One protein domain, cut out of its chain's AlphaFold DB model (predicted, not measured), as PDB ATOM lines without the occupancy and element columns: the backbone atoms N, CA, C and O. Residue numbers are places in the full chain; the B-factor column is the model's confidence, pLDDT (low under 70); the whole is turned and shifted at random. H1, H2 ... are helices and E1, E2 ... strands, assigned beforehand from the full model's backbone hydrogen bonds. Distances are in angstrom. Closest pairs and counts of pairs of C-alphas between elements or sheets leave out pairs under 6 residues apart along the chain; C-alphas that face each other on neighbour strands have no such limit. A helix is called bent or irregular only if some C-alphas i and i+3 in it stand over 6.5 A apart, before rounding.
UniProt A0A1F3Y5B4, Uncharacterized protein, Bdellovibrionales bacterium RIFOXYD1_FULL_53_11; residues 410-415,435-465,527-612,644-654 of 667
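What this domain is: This is residues 410 to 415, 435 to 465, 527 to 612 and 644 to 654 of the 667 residues of an uncharacterized protein of Bdellovibrionales bacterium RIFOXYD1_FULL_53_11 (UniProt A0A1F3Y5B4). Two strongly twisted sheets lie only partly face to face and are shifted lengthwise, with a single helix, H1, packed on E2 of one sheet and reaching the ends of E5 and E8 of the other. The E4 and E5 hairpin extends toward one end of the long axis, and E2 with E3 toward the other. The 134 printed residues have one named helix and nine named strands, in the order E1 E2 E3 H1 E4 E5 E6 E7 E8 E9; the class is mostly strand. One sheet runs E1 E8 E4 E5, antiparallel throughout; the other, of E2, E3, E6, E7 and E9, is branched, its neighbour pairs antiparallel. The whole is compact, with a radius of gyration of the C-alphas of 16.4 A, yet elongated, spanning 57 by 31 by 30 A.

Where its parts are: E1, residues 437 to 444, begins with C-alpha 437 at (30.281, 38.859, 22.359) and bends by 77 degrees at residue 441. E2, residues 449 to 461, is 33.9 A long and bends by 59 degrees at residue 455. E3 is residues 528 to 531. H1, residues 535 to 545, is irregular: C-alphas 537 and 540 are 8.1 A apart. E4, residues 546 to 553, is 23.4 A long, and E5, residues 563 to 569, 20.0 A. E6 is residues 575 to 577, E7 582 to 585 and E8 603 to 609. E9, residues 644 to 653, is 26.5 A long, bends by 51 degrees at residue 648 and ends with C-alpha 653 at (9.433, 34.420, 26.111).

How they stand to each other: E2 has three neighbours: E3 beside residues 457 to 461 and E7 beside 449 to 452 on one side, E9 beside 449 to 459 on the other. N 459 and O 530 of E3 are 2.9 A apart, N 450 and O 584 of E7 2.8 A, and N 453 and O 649 of E9 2.8 A, each within hydrogen-bond range. E6 and E7 form a hairpin, with N 576 and O 583 at 2.8 A. H1 is on this sheet; its closest C-alphas with E2 are those of Val 457 and Pro 535, 5.7 A. In H1, 4 of 7 O i to N i+4 pairs are within hydrogen-bond range, beside 6 of 8 O i to N i+3 pairs. H1 only grazes the other sheet, with its residues 540 to 545. There N 438 of E1 and O 607 of E8 are 2.8 A apart, N 549 of E4 and O 606 of E8 2.9 A, and N 550 and O 566 of the hairpin E4 and E5 2.8 A. The closest C-alphas of E1 and E9 are those of Leu 440 and Val 650, 7.9 A.

The domain as a whole: The C-alphas farthest apart, of Asn 465 and Pro 557, are 58.5 A apart. Residues 416 to 434, 466 to 526 and 613 to 643 are not printed; the C-alpha gaps are 14.3, 13.8 and 7.6 A. The link E7 to E8, residues 586 to 602, is long. Mean pLDDT of the printed part is 79.8; 17 residues are under 70, among them 410 to 415 and 596 to 601.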
ATOM      1  N   GLY A 410      24.734  45.507  28.940       64.88
ATOM      2  CA  GLY A 410      25.335  46.843  29.070       64.88
ATOM      3  C   GLY A 410      24.875  47.621  30.307       64.88
ATOM      4  O   GLY A 410      24.354  48.724  30.190       64.88
ATOM      5  N   ASP A 411      25.041  47.058  31.508       49.97
ATOM      6  CA  ASP A 411      24.689  47.755  32.752       49.97
ATOM      7  C   ASP A 411      25.689  48.902  33.036       49.97
ATOM      8  O   ASP A 411      26.747  48.714  33.641       49.97
ATOM      9  N   VAL A 412      25.354  50.110  32.565       45.03
ATOM     10  CA  VAL A 412      26.161  51.348  32.667       45.03
ATOM     11  C   VAL A 412      26.445  51.749  34.124       45.03
ATOM     12  O   VAL A 412      27.367  52.514  34.407       45.03
ATOM     13  N   ASN A 413      25.704  51.202  35.091       40.81
ATOM     14  CA  ASN A 413      25.876  51.537  36.504       40.81
ATOM     15  C   ASN A 413      27.188  51.008  37.114       40.81
ATOM     16  O   ASN A 413      27.642  51.560  38.112       40.81
ATOM     17  N   ASN A 414      27.849  50.029  36.484       39.16
ATOM     18  CA  ASN A 414      29.208  49.610  36.858       39.16
ATOM     19  C   ASN A 414      30.309  50.282  36.014       39.16
ATOM     20  O   ASN A 414      31.491  50.034  36.247       39.16
ATOM     21  N   SER A 415      29.953  51.155  35.064       39.53
ATOM     22  CA  SER A 415      30.895  51.915  34.229       39.53
ATOM     23  C   SER A 415      30.833  53.426  34.478       39.53
ATOM     24  O   SER A 415      31.243  54.214  33.622       39.53
ATOM     25  N   SER A 435      34.165  43.504  24.607       50.06
ATOM     26  CA  SER A 435      33.776  42.193  24.091       50.06
ATOM     27  C   SER A 435      32.679  42.299  23.029       50.06
ATOM     28  O   SER A 435      31.532  42.606  23.341       50.06
ATOM     29  N   LYS A 436      33.026  41.970  21.775       68.62
ATOM     30  CA  LYS A 436      32.070  41.810  20.663       68.62
ATOM     31  C   LYS A 436      30.976  40.796  20.977       68.62
ATOM     32  O   LYS A 436      29.954  40.805  20.311       68.62
ATOM     33  N   GLU A 437      31.193  39.915  21.945       80.56
ATOM     34  CA  GLU A 437      30.281  38.859  22.359       80.56
ATOM     35  C   GLU A 437      29.874  39.045  23.821       80.56
ATOM     36  O   GLU A 437      30.718  39.214  24.696       80.56
ATOM     37  N   ILE A 438      28.574  38.964  24.077       79.69
ATOM     38  CA  ILE A 438      27.952  39.098  25.388       79.69
ATOM     39  C   ILE A 438      27.266  37.769  25.686       79.69
ATOM     40  O   ILE A 438      26.253  37.426  25.069       79.69
ATOM     41  N   ALA A 439      27.835  36.997  26.610       79.75
ATOM     42  CA  ALA A 439      27.236  35.746  27.056       79.75
ATOM     43  C   ALA A 439      25.958  36.049  27.848       79.75
ATOM     44  O   ALA A 439      26.008  36.718  28.878       79.75
ATOM     45  N   LEU A 440      24.810  35.551  27.383       80.25
ATOM     46  CA  LEU A 440      23.529  35.862  28.021       80.25
ATOM     47  C   LEU A 440      23.215  34.908  29.183       80.25
ATOM     48  O   LEU A 440      22.323  35.173  29.975       80.25
ATOM     49  N   GLY A 441      23.886  33.753  29.292       77.50
ATOM     50  CA  GLY A 441      23.510  32.724  30.280       77.50
ATOM     51  C   GLY A 441      22.091  32.169  30.054       77.50
ATOM     52  O   GLY A 441      21.454  31.602  30.953       77.50
ATOM     53  N   LEU A 442      21.574  32.360  28.842       80.44
ATOM     54  CA  LEU A 442      20.310  31.830  28.368       80.44
ATOM     55  C   LEU A 442      20.593  30.551  27.590       80.44
ATOM     56  O   LEU A 442      21.529  30.494  26.795       80.44
ATOM     57  N   THR A 443      19.784  29.526  27.823       82.31
ATOM     58  CA  THR A 443      19.732  28.362  26.937       82.31
ATOM     59  C   THR A 443      18.558  28.531  25.984       82.31
ATOM     60  O   THR A 443      17.633  29.258  26.337       82.31
ATOM     61  N   VAL A 444      18.558  27.911  24.806       81.00
ATOM     62  CA  VAL A 444      17.505  28.059  23.777       81.00
ATOM     63  C   VAL A 444      17.121  26.715  23.165       81.00
ATOM     64  O   VAL A 444      17.959  25.819  23.068       81.00
ATOM     65  N   LEU A 445      15.863  26.594  22.749       78.94
ATOM     66  CA  LEU A 445      15.321  25.487  21.959       78.94
ATOM     67  C   LEU A 445      14.774  26.011  20.625       78.94
ATOM     68  O   LEU A 445      14.515  27.206  20.466       78.94
ATOM     69  N   GLU A 446      14.594  25.118  19.654       78.31
ATOM     70  CA  GLU A 446      13.901  25.475  18.416       78.31
ATOM     71  C   GLU A 446      12.444  25.839  18.699       78.31
ATOM     72  O   GLU A 446      11.730  25.151  19.424       78.31
ATOM     73  N   GLY A 447      12.020  26.958  18.120       75.25
ATOM     74  CA  GLY A 447      10.718  27.574  18.318       75.25
ATOM     75  C   GLY A 447      10.688  28.696  19.354       75.25
ATOM     76  O   GLY A 447       9.723  29.467  19.308       75.25
ATOM     77  N   ASP A 448      11.711  28.827  20.213       79.81
ATOM     78  CA  ASP A 448      11.782  29.864  21.253       79.81
ATOM     79  C   ASP A 448      11.673  31.271  20.636       79.81
ATOM     80  O   ASP A 448      12.269  31.575  19.594       79.81
ATOM     81  N   LEU A 449      10.918  32.148  21.305       84.25
ATOM     82  CA  LEU A 449      10.772  33.549  20.924       84.25
ATOM     83  C   LEU A 449      11.706  34.415  21.774       84.25
ATOM     84  O   LEU A 449      11.485  34.618  22.968       84.25
ATOM     85  N   LEU A 450      12.752  34.934  21.142       88.31
ATOM     86  CA  LEU A 450      13.673  35.892  21.734       88.31
ATOM     87  C   LEU A 450      13.131  37.310  21.544       88.31
ATOM     88  O   LEU A 450      12.757  37.690  20.437       88.31
ATOM     89  N   GLU A 451      13.133  38.116  22.594       89.44
ATOM     90  CA  GLU A 451      12.764  39.526  22.551       89.44
ATOM     91  C   GLU A 451      13.971  40.368  22.973       89.44
ATOM     92  O   GLU A 451      14.506  40.224  24.070       89.44
ATOM     93  N   ILE A 452      14.429  41.238  22.078       89.50
ATOM     94  CA  ILE A 452      15.537  42.162  22.315       89.50
ATOM     95  C   ILE A 452      14.941  43.561  22.448       89.50
ATOM     96  O   ILE A 452      14.361  44.081  21.495       89.50
ATOM     97  N   LYS A 453      15.096  44.178  23.619       89.56
ATOM     98  CA  LYS A 453      14.658  45.548  23.911       89.56
ATOM     99  C   LYS A 453      15.880  46.446  24.082       89.56
ATOM    100  O   LYS A 453      16.502  46.405  25.148       89.56
ATOM    101  N   PRO A 454      16.249  47.241  23.064       86.19
ATOM    102  CA  PRO A 454      17.277  48.265  23.202       86.19
ATOM    103  C   PRO A 454      16.887  49.257  24.307       86.19
ATOM    104  O   PRO A 454      15.787  49.801  24.292       86.19
ATOM    105  N   GLY A 455      17.775  49.487  25.271       83.69
ATOM    106  CA  GLY A 455      17.622  50.514  26.310       83.69
ATOM    107  C   GLY A 455      18.416  51.783  25.994       83.69
ATOM    108  O   GLY A 455      17.990  52.896  26.308       83.69
ATOM    109  N   TYR A 456      19.569  51.637  25.342       84.44
ATOM    110  CA  TYR A 456      20.333  52.744  24.783       84.44
ATOM    111  C   TYR A 456      21.233  52.267  23.645       84.44
ATOM    112  O   TYR A 456      21.640  51.105  23.593       84.44
ATOM    113  N   VAL A 457      21.582  53.202  22.763       83.06
ATOM    114  CA  VAL A 457      22.664  53.030  21.796       83.06
ATOM    115  C   VAL A 457      23.533  54.271  21.786       83.06
ATOM    116  O   VAL A 457      23.013  55.389  21.818       83.06
ATOM    117  N   GLN A 458      24.848  54.072  21.767       84.81
ATOM    118  CA  GLN A 458      25.821  55.139  21.561       84.81
ATOM    119  C   GLN A 458      26.630  54.849  20.308       84.81
ATOM    120  O   GLN A 458      27.075  53.726  20.099       84.81
ATOM    121  N   ILE A 459      26.827  55.863  19.473       84.62
ATOM    122  CA  ILE A 459      27.640  55.751  18.265       84.62
ATOM    123  C   ILE A 459      28.857  56.647  18.434       84.62
ATOM    124  O   ILE A 459      28.735  57.819  18.796       84.62
ATOM    125  N   GLU A 460      30.029  56.102  18.145       83.56
ATOM    126  CA  GLU A 460      31.248  56.879  17.993       83.56
ATOM    127  C   GLU A 460      31.116  57.788  16.768       83.56
ATOM    128  O   GLU A 460      31.041  57.338  15.624       83.56
ATOM    129  N   LYS A 461      31.088  59.094  17.006       83.50
ATOM    130  CA  LYS A 461      31.200  60.123  15.986       83.50
ATOM    131  C   LYS A 461      32.604  60.696  15.972       83.50
ATOM    132  O   LYS A 461      33.210  60.994  17.002       83.50
ATOM    133  N   ARG A 462      33.100  60.888  14.758       83.44
ATOM    134  CA  ARG A 462      34.389  61.502  14.480       83.44
ATOM    135  C   ARG A 462      34.248  62.365  13.238       83.44
ATOM    136  O   ARG A 462      33.676  61.933  12.240       83.44
ATOM    137  N   GLU A 463      34.761  63.585  13.306       84.62
ATOM    138  CA  GLU A 463      34.875  64.444  12.135       84.62
ATOM    139  C   GLU A 463      36.125  64.040  11.357       84.62
ATOM    140  O   GLU A 463      37.215  63.902  11.919       84.62
ATOM    141  N   PHE A 464      35.958  63.834  10.056       84.94
ATOM    142  CA  PHE A 464      37.032  63.457   9.147       84.94
ATOM    143  C   PHE A 464      37.351  64.590   8.175       84.94
ATOM    144  O   PHE A 464      36.540  65.488   7.960       84.94
ATOM    145  N   ASN A 465      38.515  64.501   7.530       82.44
ATOM    146  CA  ASN A 465      38.983  65.460   6.525       82.44
ATOM    147  C   ASN A 465      39.240  66.870   7.082       82.44
ATOM    148  O   ASN A 465      39.110  67.854   6.352       82.44
ATOM    149  N   PRO A 527      37.456  61.064  19.126       79.25
ATOM    150  CA  PRO A 527      36.183  60.360  19.081       79.25
ATOM    151  C   PRO A 527      35.229  60.925  20.137       79.25
ATOM    152  O   PRO A 527      35.630  61.201  21.268       79.25
ATOM    153  N   ARG A 528      33.961  61.094  19.767       82.44
ATOM    154  CA  ARG A 528      32.879  61.513  20.663       82.44
ATOM    155  C   ARG A 528      31.762  60.489  20.596       82.44
ATOM    156  O   ARG A 528      31.351  60.127  19.505       82.44
ATOM    157  N   PHE A 529      31.258  60.033  21.733       81.00
ATOM    158  CA  PHE A 529      30.110  59.131  21.756       81.00
ATOM    159  C   PHE A 529      28.827  59.941  21.846       81.00
ATOM    160  O   PHE A 529      28.649  60.734  22.770       81.00
ATOM    161  N   GLU A 530      27.942  59.748  20.876       82.81
ATOM    162  CA  GLU A 530      26.622  60.363  20.878       82.81
ATOM    163  C   GLU A 530      25.557  59.303  21.103       82.81
ATOM    164  O   GLU A 530      25.527  58.268  20.431       82.81
ATOM    165  N   ARG A 531      24.668  59.571  22.061       84.69
ATOM    166  CA  ARG A 531      23.516  58.716  22.315       84.69
ATOM    167  C   ARG A 531      22.486  58.933  21.216       84.69
ATOM    168  O   ARG A 531      22.122  60.065  20.914       84.69
ATOM    169  N   VAL A 532      21.994  57.839  20.656       84.75
ATOM    170  CA  VAL A 532      20.869  57.869  19.724       84.75
ATOM    171  C   VAL A 532      19.599  58.093  20.540       84.75
ATOM    172  O   VAL A 532      19.300  57.301  21.436       84.75
ATOM    173  N   GLU A 533      18.886  59.188  20.265       81.19
ATOM    174  CA  GLU A 533      17.657  59.561  20.986       81.19
ATOM    175  C   GLU A 533      16.572  58.493  20.845       81.19
ATOM    176  O   GLU A 533      15.945  58.115  21.833       81.19
ATOM    177  N   ASP A 534      16.420  57.958  19.632       82.12
ATOM    178  CA  ASP A 534      15.574  56.810  19.339       82.12
ATOM    179  C   ASP A 534      16.430  55.638  18.827       82.12
ATOM    180  O   ASP A 534      16.710  55.550  17.626       82.12
ATOM    181  N   PRO A 535      16.857  54.713  19.710       80.12
ATOM    182  CA  PRO A 535      17.586  53.513  19.311       80.12
ATOM    183  C   PRO A 535      16.887  52.726  18.200       80.12
ATOM    184  O   PRO A 535      17.550  52.077  17.394       80.12
ATOM    185  N   PHE A 536      15.558  52.789  18.117       77.44
ATOM    186  CA  PHE A 536      14.792  52.031  17.141       77.44
ATOM    187  C   PHE A 536      14.912  52.551  15.710       77.44
ATOM    188  O   PHE A 536      14.724  51.773  14.768       77.44
ATOM    189  N   ALA A 537      15.322  53.807  15.525       78.00
ATOM    190  CA  ALA A 537      15.679  54.336  14.213       78.00
ATOM    191  C   ALA A 537      16.809  53.519  13.547       78.00
ATOM    192  O   ALA A 537      16.898  53.474  12.321       78.00
ATOM    193  N   MET A 538      17.621  52.796  14.331       78.06
ATOM    194  CA  MET A 538      18.707  51.931  13.852       78.06
ATOM    195  C   MET A 538      18.286  50.483  13.555       78.06
ATOM    196  O   MET A 538      19.140  49.602  13.433       78.06
ATOM    197  N   LYS A 539      16.986  50.189  13.413       79.19
ATOM    198  CA  LYS A 539      16.477  48.824  13.168       79.19
ATOM    199  C   LYS A 539      17.246  48.071  12.074       79.19
ATOM    200  O   LYS A 539      17.574  46.899  12.252       79.19
ATOM    201  N   THR A 540      17.515  48.710  10.935       81.19
ATOM    202  CA  THR A 540      18.235  48.078   9.817       81.19
ATOM    203  C   THR A 540      19.664  47.706  10.181       81.19
ATOM    204  O   THR A 540      20.140  46.651   9.766       81.19
ATOM    205  N   ASP A 541      20.322  48.542  10.976       82.25
ATOM    206  CA  ASP A 541      21.702  48.344  11.404       82.25
ATOM    207  C   ASP A 541      21.767  47.222  12.442       82.25
ATOM    208  O   ASP A 541      22.644  46.366  12.361       82.25
ATOM    209  N   PHE A 542      20.776  47.124  13.337       80.56
ATOM    210  CA  PHE A 542      20.649  45.987  14.252       80.56
ATOM    211  C   PHE A 542      20.427  44.668  13.521       80.56
ATOM    212  O   PHE A 542      21.105  43.689  13.813       80.56
ATOM    213  N   LEU A 543      19.504  44.619  12.554       80.31
ATOM    214  CA  LEU A 543      19.208  43.382  11.821       80.31
ATOM    215  C   LEU A 543      20.411  42.876  11.008       80.31
ATOM    216  O   LEU A 543      20.550  41.665  10.818       80.31
ATOM    217  N   LYS A 544      21.272  43.791  10.542       82.12
ATOM    218  CA  LYS A 544      22.502  43.476   9.800       82.12
ATOM    219  C   LYS A 544      23.695  43.177  10.712       82.12
ATOM    220  O   LYS A 544      24.488  42.297  10.390       82.12
ATOM    221  N   GLY A 545      23.830  43.920  11.806       84.19
ATOM    222  CA  GLY A 545      25.025  43.947  12.645       84.19
ATOM    223  C   GLY A 545      24.959  43.084  13.899       84.19
ATOM    224  O   GLY A 545      25.973  42.535  14.319       84.19
ATOM    225  N   LEU A 546      23.784  42.914  14.506       88.06
ATOM    226  CA  LEU A 546      23.642  42.013  15.646       88.06
ATOM    227  C   LEU A 546      23.541  40.562  15.166       88.06
ATOM    228  O   LEU A 546      22.842  40.232  14.198       88.06
ATOM    229  N   ARG A 547      24.228  39.670  15.878       91.00
ATOM    230  CA  ARG A 547      24.233  38.232  15.600       91.00
ATOM    231  C   ARG A 547      23.948  37.445  16.871       91.00
ATOM    232  O   ARG A 547      24.418  37.792  17.948       91.00
ATOM    233  N   LEU A 548      23.221  36.347  16.738       91.62
ATOM    234  CA  LEU A 548      23.053  35.352  17.790       91.62
ATOM    235  C   LEU A 548      24.116  34.278  17.606       91.62
ATOM    236  O   LEU A 548      24.212  33.672  16.537       91.62
ATOM    237  N   LYS A 549      24.929  34.052  18.633       91.75
ATOM    238  CA  LYS A 549      25.876  32.942  18.665       91.75
ATOM    239  C   LYS A 549      25.308  31.835  19.540       91.75
ATOM    240  O   LYS A 549      25.047  32.039  20.722       91.75
ATOM    241  N   PHE A 550      25.122  30.679  18.925       90.88
ATOM    242  CA  PHE A 550      24.655  29.452  19.546       90.88
ATOM    243  C   PHE A 550      25.869  28.589  19.845       90.88
ATOM    244  O   PHE A 550      26.667  28.349  18.941       90.88
ATOM    245  N   SER A 551      26.011  28.137  21.083       88.88
ATOM    246  CA  SER A 551      27.114  27.277  21.512       88.88
ATOM    247  C   SER A 551      26.555  26.012  22.150       88.88
ATOM    248  O   SER A 551      25.579  26.089  22.890       88.88
ATOM    249  N   TRP A 552      27.151  24.855  21.891       88.19
ATOM    250  CA  TRP A 552      26.749  23.574  22.481       88.19
ATOM    251  C   TRP A 552      27.951  22.634  22.573       88.19
ATOM    252  O   TRP A 552      28.958  22.836  21.898       88.19
ATOM    253  N   VAL A 553      27.856  21.605  23.412       84.38
ATOM    254  CA  VAL A 553      28.875  20.546  23.481       84.38
ATOM    255  C   VAL A 553      28.533  19.463  22.460       84.38
ATOM    256  O   VAL A 553      27.413  18.944  22.474       84.38
ATOM    257  N   ASP A 554      29.477  19.116  21.583       79.50
ATOM    258  CA  ASP A 554      29.293  18.029  20.619       79.50
ATOM    259  C   ASP A 554      29.368  16.661  21.307       79.50
ATOM    260  O   ASP A 554      30.436  16.081  21.499       79.50
ATOM    261  N   ASN A 555      28.187  16.155  21.667       72.69
ATOM    262  CA  ASN A 555      27.987  14.835  22.265       72.69
ATOM    263  C   ASN A 555      27.584  13.765  21.233       72.69
ATOM    264  O   ASN A 555      26.941  12.779  21.600       72.69
ATOM    265  N   SER A 556      27.848  13.968  19.938       71.19
ATOM    266  CA  SER A 556      27.533  12.947  18.931       71.19
ATOM    267  C   SER A 556      28.348  11.657  19.166       71.19
ATOM    268  O   SER A 556      29.391  11.705  19.818       71.19
ATOM    269  N   PRO A 557      27.919  10.484  18.652       69.50
ATOM    270  CA  PRO A 557      28.653   9.222  18.831       69.50
ATOM    271  C   PRO A 557      30.113   9.266  18.351       69.50
ATOM    272  O   PRO A 557      30.932   8.481  18.820       69.50
ATOM    273  N   ASN A 558      30.426  10.201  17.448       72.88
ATOM    274  CA  ASN A 558      31.768  10.484  16.932       72.88
ATOM    275  C   ASN A 558      32.270  11.887  17.341       72.88
ATOM    276  O   ASN A 558      33.209  12.401  16.737       72.88
ATOM    277  N   GLY A 559      31.600  12.533  18.296       68.12
ATOM    278  CA  GLY A 559      31.850  13.912  18.697       68.12
ATOM    279  C   GLY A 559      33.123  14.054  19.520       68.12
ATOM    280  O   GLY A 559      33.574  13.115  20.178       68.12
ATOM    281  N   THR A 560      33.707  15.249  19.492       73.88
ATOM    282  CA  THR A 560      34.954  15.554  20.211       73.88
ATOM    283  C   THR A 560      34.732  15.875  21.694       73.88
ATOM    284  O   THR A 560      35.700  15.960  22.445       73.88
ATOM    285  N   GLY A 561      33.481  16.072  22.135       76.06
ATOM    286  CA  GLY A 561      33.165  16.608  23.464       76.06
ATOM    287  C   GLY A 561      33.541  18.086  23.629       76.06
ATOM    288  O   GLY A 561      33.475  18.624  24.735       76.06
ATOM    289  N   GLU A 562      33.943  18.758  22.548       83.69
ATOM    290  CA  GLU A 562      34.302  20.173  22.556       83.69
ATOM    291  C   GLU A 562      33.072  21.067  22.378       83.69
ATOM    292  O   GLU A 562      32.010  20.651  21.903       83.69
ATOM    293  N   THR A 563      33.222  22.336  22.762       82.81
ATOM    294  CA  THR A 563      32.190  23.344  22.515       82.81
ATOM    295  C   THR A 563      32.256  23.795  21.062       82.81
ATOM    296  O   THR A 563      33.204  24.461  20.647       82.81
ATOM    297  N   VAL A 564      31.217  23.475  20.302       86.44
ATOM    298  CA  VAL A 564      31.006  23.976  18.946       86.44
ATOM    299  C   VAL A 564      30.130  25.219  19.033       86.44
ATOM    300  O   VAL A 564      29.250  25.313  19.890       86.44
ATOM    301  N   SER A 565      30.371  26.199  18.160       88.25
ATOM    302  CA  SER A 565      29.511  27.377  18.081       88.25
ATOM    303  C   SER A 565      29.212  27.802  16.650       88.25
ATOM    304  O   SER A 565      30.029  27.635  15.746       88.25
ATOM    305  N   GLN A 566      28.028  28.376  16.453       89.94
ATOM    306  CA  GLN A 566      27.571  28.937  15.189       89.94
ATOM    307  C   GLN A 566      27.004  30.339  15.420       89.94
ATOM    308  O   GLN A 566      26.148  30.533  16.279       89.94
ATOM    309  N   SER A 567      27.463  31.325  14.641       90.75
ATOM    310  CA  SER A 567      26.985  32.712  14.717       90.75
ATOM    311  C   SER A 567      26.098  33.072  13.528       90.75
ATOM    312  O   SER A 567      26.546  33.066  12.378       90.75
ATOM    313  N   CYS A 568      24.860  33.464  13.810       91.12
ATOM    314  CA  CYS A 568      23.842  33.793  12.823       91.12
ATOM    315  C   CYS A 568      23.406  35.251  12.940       91.12
ATOM    316  O   CYS A 568      23.104  35.718  14.035       91.12
ATOM    317  N   ALA A 569      23.341  35.971  11.821       88.56
ATOM    318  CA  ALA A 569      22.797  37.328  11.810       88.56
ATOM    319  C   ALA A 569      21.302  37.322  12.168       88.56
ATOM    320  O   ALA A 569      20.580  36.409  11.758       88.56
ATOM    321  N   LEU A 570      20.829  38.346  12.893       87.50
ATOM    322  CA  LEU A 570      19.410  38.443  13.271       87.50
ATOM    323  C   LEU A 570      18.484  38.420  12.048       87.50
ATOM    324  O   LEU A 570      17.440  37.776  12.090       87.50
ATOM    325  N   GLY A 571      18.886  39.059  10.944       83.25
ATOM    326  CA  GLY A 571      18.098  39.120   9.710       83.25
ATOM    327  C   GLY A 571      17.849  37.779   9.001       83.25
ATOM    328  O   GLY A 571      17.045  37.744   8.077       83.25
ATOM    329  N   VAL A 572      18.509  36.683   9.402       86.31
ATOM    330  CA  VAL A 572      18.258  35.334   8.844       86.31
ATOM    331  C   VAL A 572      16.966  34.720   9.396       86.31
ATOM    332  O   VAL A 572      16.349  33.864   8.758       86.31
ATOM    333  N   PHE A 573      16.555  35.141  10.589       85.19
ATOM    334  CA  PHE A 573      15.370  34.629  11.264       85.19
ATOM    335  C   PHE A 573      14.121  35.429  10.892       85.19
ATOM    336  O   PHE A 573      14.195  36.562  10.413       85.19
ATOM    337  N   HIS A 574      12.947  34.865  11.180       78.75
ATOM    338  CA  HIS A 574      11.722  35.654  11.174       78.75
ATOM    339  C   HIS A 574      11.785  36.698  12.282       78.75
ATOM    340  O   HIS A 574      11.877  36.353  13.464       78.75
ATOM    341  N   THR A 575      11.728  37.966  11.880       81.00
ATOM    342  CA  THR A 575      11.793  39.096  12.800       81.00
ATOM    343  C   THR A 575      10.468  39.847  12.831       81.00
ATOM    344  O   THR A 575       9.927  40.247  11.802       81.00
ATOM    345  N   GLY A 576       9.926  40.005  14.035       79.31
ATOM    346  CA  GLY A 576       8.793  40.868  14.338       79.31
ATOM    347  C   GLY A 576       9.273  42.167  14.975       79.31
ATOM    348  O   GLY A 576      10.332  42.214  15.603       79.31
ATOM    349  N   TYR A 577       8.493  43.231  14.811       78.25
ATOM    350  CA  TYR A 577       8.792  44.532  15.394       78.25
ATOM    351  C   TYR A 577       7.507  45.202  15.871       78.25
ATOM    352  O   TYR A 577       6.558  45.301  15.097       78.25
ATOM    353  N   ASP A 578       7.487  45.664  17.120       76.12
ATOM    354  CA  ASP A 578       6.308  46.276  17.751       76.12
ATOM    355  C   ASP A 578       6.540  47.714  18.240       76.12
ATOM    356  O   ASP A 578       5.760  48.237  19.030       76.12
ATOM    357  N   GLY A 579       7.607  48.371  17.777       76.44
ATOM    358  CA  GLY A 579       7.939  49.739  18.190       76.44
ATOM    359  C   GLY A 579       8.817  49.826  19.437       76.44
ATOM    360  O   GLY A 579       9.383  50.882  19.689       76.44
ATOM    361  N   GLN A 580       8.934  48.740  20.209       81.56
ATOM    362  CA  GLN A 580       9.670  48.720  21.480       81.56
ATOM    363  C   GLN A 580      10.611  47.518  21.617       81.56
ATOM    364  O   GLN A 580      11.449  47.469  22.519       81.56
ATOM    365  N   SER A 581      10.484  46.527  20.740       86.62
ATOM    366  CA  SER A 581      11.294  45.320  20.774       86.62
ATOM    367  C   SER A 581      11.530  44.740  19.383       86.62
ATOM    368  O   SER A 581      10.730  44.902  18.455       86.62
ATOM    369  N   ILE A 582      12.647  44.030  19.247       88.25
ATOM    370  CA  ILE A 582      12.930  43.146  18.121       88.25
ATOM    371  C   ILE A 582      12.610  41.731  18.589       88.25
ATOM    372  O   ILE A 582      13.250  41.219  19.508       88.25
ATOM    373  N   LYS A 583      11.626  41.096  17.956       88.69
ATOM    374  CA  LYS A 583      11.218  39.724  18.263       88.69
ATOM    375  C   LYS A 583      11.810  38.785  17.233       88.69
ATOM    376  O   LYS A 583      11.629  39.006  16.041       88.69
ATOM    377  N   VAL A 584      12.509  37.750  17.675       88.56
ATOM    378  CA  VAL A 584      13.201  36.798  16.809       88.56
ATOM    379  C   VAL A 584      12.816  35.387  17.205       88.56
ATOM    380  O   VAL A 584      13.053  34.971  18.336       88.56
ATOM    381  N   ARG A 585      12.239  34.637  16.267       83.81
ATOM    382  CA  ARG A 585      11.970  33.215  16.483       83.81
ATOM    383  C   ARG A 585      13.202  32.398  16.119       83.81
ATOM    384  O   ARG A 585      13.690  32.476  14.992       83.81
ATOM    385  N   ILE A 586      13.687  31.618  17.075       84.75
ATOM    386  CA  ILE A 586      14.877  30.789  16.912       84.75
ATOM    387  C   ILE A 586      14.454  29.473  16.261       84.75
ATOM    388  O   ILE A 586      13.734  28.683  16.852       84.75
ATOM    389  N   GLU A 587      14.878  29.227  15.029       82.81
ATOM    390  CA  GLU A 587      14.529  28.024  14.265       82.81
ATOM    391  C   GLU A 587      15.622  27.737  13.232       82.81
ATOM    392  O   GLU A 587      16.382  28.638  12.860       82.81
ATOM    393  N   ASN A 588      15.706  26.500  12.746       85.81
ATOM    394  CA  ASN A 588      16.644  26.173  11.677       85.81
ATOM    395  C   ASN A 588      16.253  26.894  10.368       85.81
ATOM    396  O   ASN A 588      15.122  26.806   9.882       85.81
ATOM    397  N   ARG A 589      17.210  27.608   9.767       85.50
ATOM    398  CA  ARG A 589      17.062  28.400   8.535       85.50
ATOM    399  C   ARG A 589      18.222  28.133   7.576       85.50
ATOM    400  O   ARG A 589      19.303  27.695   7.970       85.50
ATOM    401  N   ALA A 590      18.022  28.429   6.292       82.06
ATOM    402  CA  ALA A 590      19.108  28.366   5.318       82.06
ATOM    403  C   ALA A 590      20.261  29.289   5.764       82.06
ATOM    404  O   ALA A 590      20.055  30.476   6.002       82.06
ATOM    405  N   GLY A 591      21.461  28.729   5.936       81.38
ATOM    406  CA  GLY A 591      22.635  29.453   6.441       81.38
ATOM    407  C   GLY A 591      22.749  29.558   7.972       81.38
ATOM    408  O   GLY A 591      23.796  29.970   8.467       81.38
ATOM    409  N   CYS A 592      21.736  29.136   8.735       86.69
ATOM    410  CA  CYS A 592      21.766  29.092  10.198       86.69
ATOM    411  C   CYS A 592      21.029  27.854  10.726       86.69
ATOM    412  O   CYS A 592      19.805  27.845  10.809       86.69
ATOM    413  N   ILE A 593      21.768  26.805  11.090       86.81
ATOM    414  CA  ILE A 593      21.191  25.525  11.529       86.81
ATOM    415  C   ILE A 593      21.805  25.165  12.888       86.81
ATOM    416  O   ILE A 593      22.666  24.282  12.944       86.81
ATOM    417  N   PRO A 594      21.441  25.884  13.966       81.94
ATOM    418  CA  PRO A 594      22.030  25.668  15.284       81.94
ATOM    419  C   PRO A 594      21.604  24.338  15.919       81.94
ATOM    420  O   PRO A 594      22.198  23.928  16.911       81.94
ATOM    421  N   PHE A 595      20.614  23.641  15.351       82.50
ATOM    422  CA  PHE A 595      20.043  22.448  15.959       82.50
ATOM    423  C   PHE A 595      20.017  21.235  15.015       82.50
ATOM    424  O   PHE A 595      18.976  20.826  14.501       82.50
ATOM    425  N   LYS A 596      21.193  20.674  14.723       69.19
ATOM    426  CA  LYS A 596      21.351  19.719  13.615       69.19
ATOM    427  C   LYS A 596      20.855  18.290  13.850       69.19
ATOM    428  O   LYS A 596      20.715  17.620  12.841       69.19
ATOM    429  N   ASN A 597      20.608  17.822  15.079       56.56
ATOM    430  CA  ASN A 597      19.968  16.526  15.394       56.56
ATOM    431  C   ASN A 597      19.697  16.438  16.911       56.56
ATOM    432  O   ASN A 597      20.632  16.394  17.710       56.56
ATOM    433  N   TYR A 598      18.425  16.449  17.313       53.19
ATOM    434  CA  TYR A 598      17.971  16.450  18.711       53.19
ATOM    435  C   TYR A 598      18.041  15.039  19.298       53.19
ATOM    436  O   TYR A 598      17.748  14.076  18.608       53.19
ATOM    437  N   GLU A 599      18.488  14.848  20.539       50.38
ATOM    438  CA  GLU A 599      17.507  14.773  21.630       50.38
ATOM    439  C   GLU A 599      17.953  15.400  22.965       50.38
ATOM    440  O   GLU A 599      17.133  15.489  23.873       50.38
ATOM    441  N   ARG A 600      19.214  15.825  23.167       54.22
ATOM    442  CA  ARG A 600      19.692  16.188  24.531       54.22
ATOM    443  C   ARG A 600      20.772  17.266  24.628       54.22
ATOM    444  O   ARG A 600      21.509  17.298  25.613       54.22
ATOM    445  N   GLN A 601      20.920  18.134  23.633       67.31
ATOM    446  CA  GLN A 601      21.949  19.176  23.693       67.31
ATOM    447  C   GLN A 601      21.372  20.499  24.192       67.31
ATOM    448  O   GLN A 601      20.475  21.083  23.589       67.31
ATOM    449  N   THR A 602      21.911  20.969  25.315       76.62
ATOM    450  CA  THR A 602      21.657  22.313  25.828       76.62
ATOM    451  C   THR A 602      22.424  23.312  24.969       76.62
ATOM    452  O   THR A 602      23.653  23.311  24.982       76.62
ATOM    453  N   VAL A 603      21.707  24.164  24.236       84.56
ATOM    454  CA  VAL A 603      22.307  25.228  23.420       84.56
ATOM    455  C   VAL A 603      22.323  26.525  24.221       84.56
ATOM    456  O   VAL A 603      21.270  26.987  24.652       84.56
ATOM    457  N   TRP A 604      23.499  27.115  24.419       87.81
ATOM    458  CA  TRP A 604      23.689  28.418  25.061       87.81
ATOM    459  C   TRP A 604      23.678  29.552  24.039       87.81
ATOM    460  O   TRP A 604      24.190  29.403  22.929       87.81
ATOM    461  N   LEU A 605      23.128  30.695  24.442       88.56
ATOM    462  CA  LEU A 605      22.995  31.884  23.613       88.56
ATOM    463  C   LEU A 605      23.937  33.004  24.079       88.56
ATOM    464  O   LEU A 605      23.937  33.387  25.254       88.56
ATOM    465  N   SER A 606      24.668  33.579  23.128       89.12
ATOM    466  CA  SER A 606      25.383  34.849  23.268       89.12
ATOM    467  C   SER A 606      24.889  35.845  22.217       89.12
ATOM    468  O   SER A 606      24.544  35.461  21.096       89.12
ATOM    469  N   LEU A 607      24.895  37.133  22.553       88.62
ATOM    470  CA  LEU A 607      24.658  38.217  21.602       88.62
ATOM    471  C   LEU A 607      26.001  38.753  21.115       88.62
ATOM    472  O   LEU A 607      26.856  39.097  21.923       88.62
ATOM    473  N   VAL A 608      26.193  38.835  19.804       88.12
ATOM    474  CA  VAL A 608      27.395  39.402  19.195       88.12
ATOM    475  C   VAL A 608      27.042  40.729  18.536       88.12
ATOM    476  O   VAL A 608      26.162  40.777  17.676       88.12
ATOM    477  N   ASN A 609      27.732  41.792  18.933       85.44
ATOM    478  CA  ASN A 609      27.612  43.114  18.340       85.44
ATOM    479  C   ASN A 609      28.667  43.297  17.238       85.44
ATOM    480  O   ASN A 609      29.853  43.473  17.516       85.44
ATOM    481  N   ASP A 610      28.224  43.231  15.983       84.12
ATOM    482  CA  ASP A 610      29.029  43.462  14.776       84.12
ATOM    483  C   ASP A 610      28.370  44.540  13.894       84.12
ATOM    484  O   ASP A 610      28.395  44.466  12.665       84.12
ATOM    485  N   ILE A 611      27.730  45.536  14.518       82.75
ATOM    486  CA  ILE A 611      27.178  46.697  13.810       82.75
ATOM    487  C   ILE A 611      28.334  47.505  13.220       82.75
ATOM    488  O   ILE A 611      29.235  47.937  13.940       82.75
ATOM    489  N   ARG A 612      28.311  47.701  11.897       77.56
ATOM    490  CA  ARG A 612      29.337  48.437  11.148       77.56
ATOM    491  C   ARG A 612      28.691  49.493  10.268       77.56
ATOM    492  O   ARG A 612      27.990  49.148   9.321       77.56
ATOM    493  N   VAL A 644      29.754  51.122  17.735       80.75
ATOM    494  CA  VAL A 644      28.364  51.232  18.181       80.75
ATOM    495  C   VAL A 644      28.224  50.454  19.478       80.75
ATOM    496  O   VAL A 644      28.322  49.229  19.487       80.75
ATOM    497  N   GLU A 645      27.991  51.161  20.576       79.62
ATOM    498  CA  GLU A 645      27.650  50.560  21.855       79.62
ATOM    499  C   GLU A 645      26.149  50.285  21.914       79.62
ATOM    500  O   GLU A 645      25.333  51.162  21.629       79.62
ATOM    501  N   PHE A 646      25.791  49.072  22.320       80.94
ATOM    502  CA  PHE A 646      24.412  48.636  22.482       80.94
ATOM    503  C   PHE A 646      24.195  48.150  23.914       80.94
ATOM    504  O   PHE A 646      24.912  47.260  24.378       80.94
ATOM    505  N   GLY A 647      23.171  48.684  24.577       83.38
ATOM    506  CA  GLY A 647      22.692  48.176  25.857       83.38
ATOM    507  C   GLY A 647      21.169  48.119  25.910       83.38
ATOM    508  O   GLY A 647      20.467  48.815  25.176       83.38
ATOM    509  N   GLY A 648      20.629  47.254  26.762       85.69
ATOM    510  CA  GLY A 648      19.204  46.960  26.830       85.69
ATOM    511  C   GLY A 648      18.906  45.682  27.601       85.69
ATOM    512  O   GLY A 648      19.603  45.338  28.548       85.69
ATOM    513  N   SER A 649      17.866  44.965  27.190       87.19
ATOM    514  CA  SER A 649      17.543  43.645  27.732       87.19
ATOM    515  C   SER A 649      17.265  42.643  26.621       87.19
ATOM    516  O   SER A 649      16.744  42.990  25.561       87.19
ATOM    517  N   VAL A 650      17.634  41.394  26.870       87.44
ATOM    518  CA  VAL A 650      17.311  40.252  26.020       87.44
ATOM    519  C   VAL A 650      16.532  39.262  26.868       87.44
ATOM    520  O   VAL A 650      17.019  38.836  27.915       87.44
ATOM    521  N   SER A 651      15.332  38.892  26.437       86.94
ATOM    522  CA  SER A 651      14.497  37.910  27.120       86.94
ATOM    523  C   SER A 651      14.090  36.766  26.204       86.94
ATOM    524  O   SER A 651      13.925  36.939  25.000       86.94
ATOM    525  N   ILE A 652      13.923  35.577  26.781       82.38
ATOM    526  CA  ILE A 652      13.238  34.461  26.122       82.38
ATOM    527  C   ILE A 652      11.830  34.394  26.689       82.38
ATOM    528  O   ILE A 652      11.650  34.200  27.897       82.38
ATOM    529  N   ARG A 653      10.851  34.559  25.801       77.31
ATOM    530  CA  ARG A 653       9.433  34.420  26.111       77.31
ATOM    531  C   ARG A 653       9.050  32.952  26.272       77.31
ATOM    532  O   ARG A 653       9.534  32.104  25.529       77.31
ATOM    533  N   GLY A 654       8.177  32.660  27.237       62.97
ATOM    534  CA  GLY A 654       7.586  31.326  27.395       62.97
ATOM    535  C   GLY A 654       8.512  30.287  28.034       62.97
ATOM    536  O   GLY A 654       8.425  29.102  27.715       62.97
TER     537      GLY A 654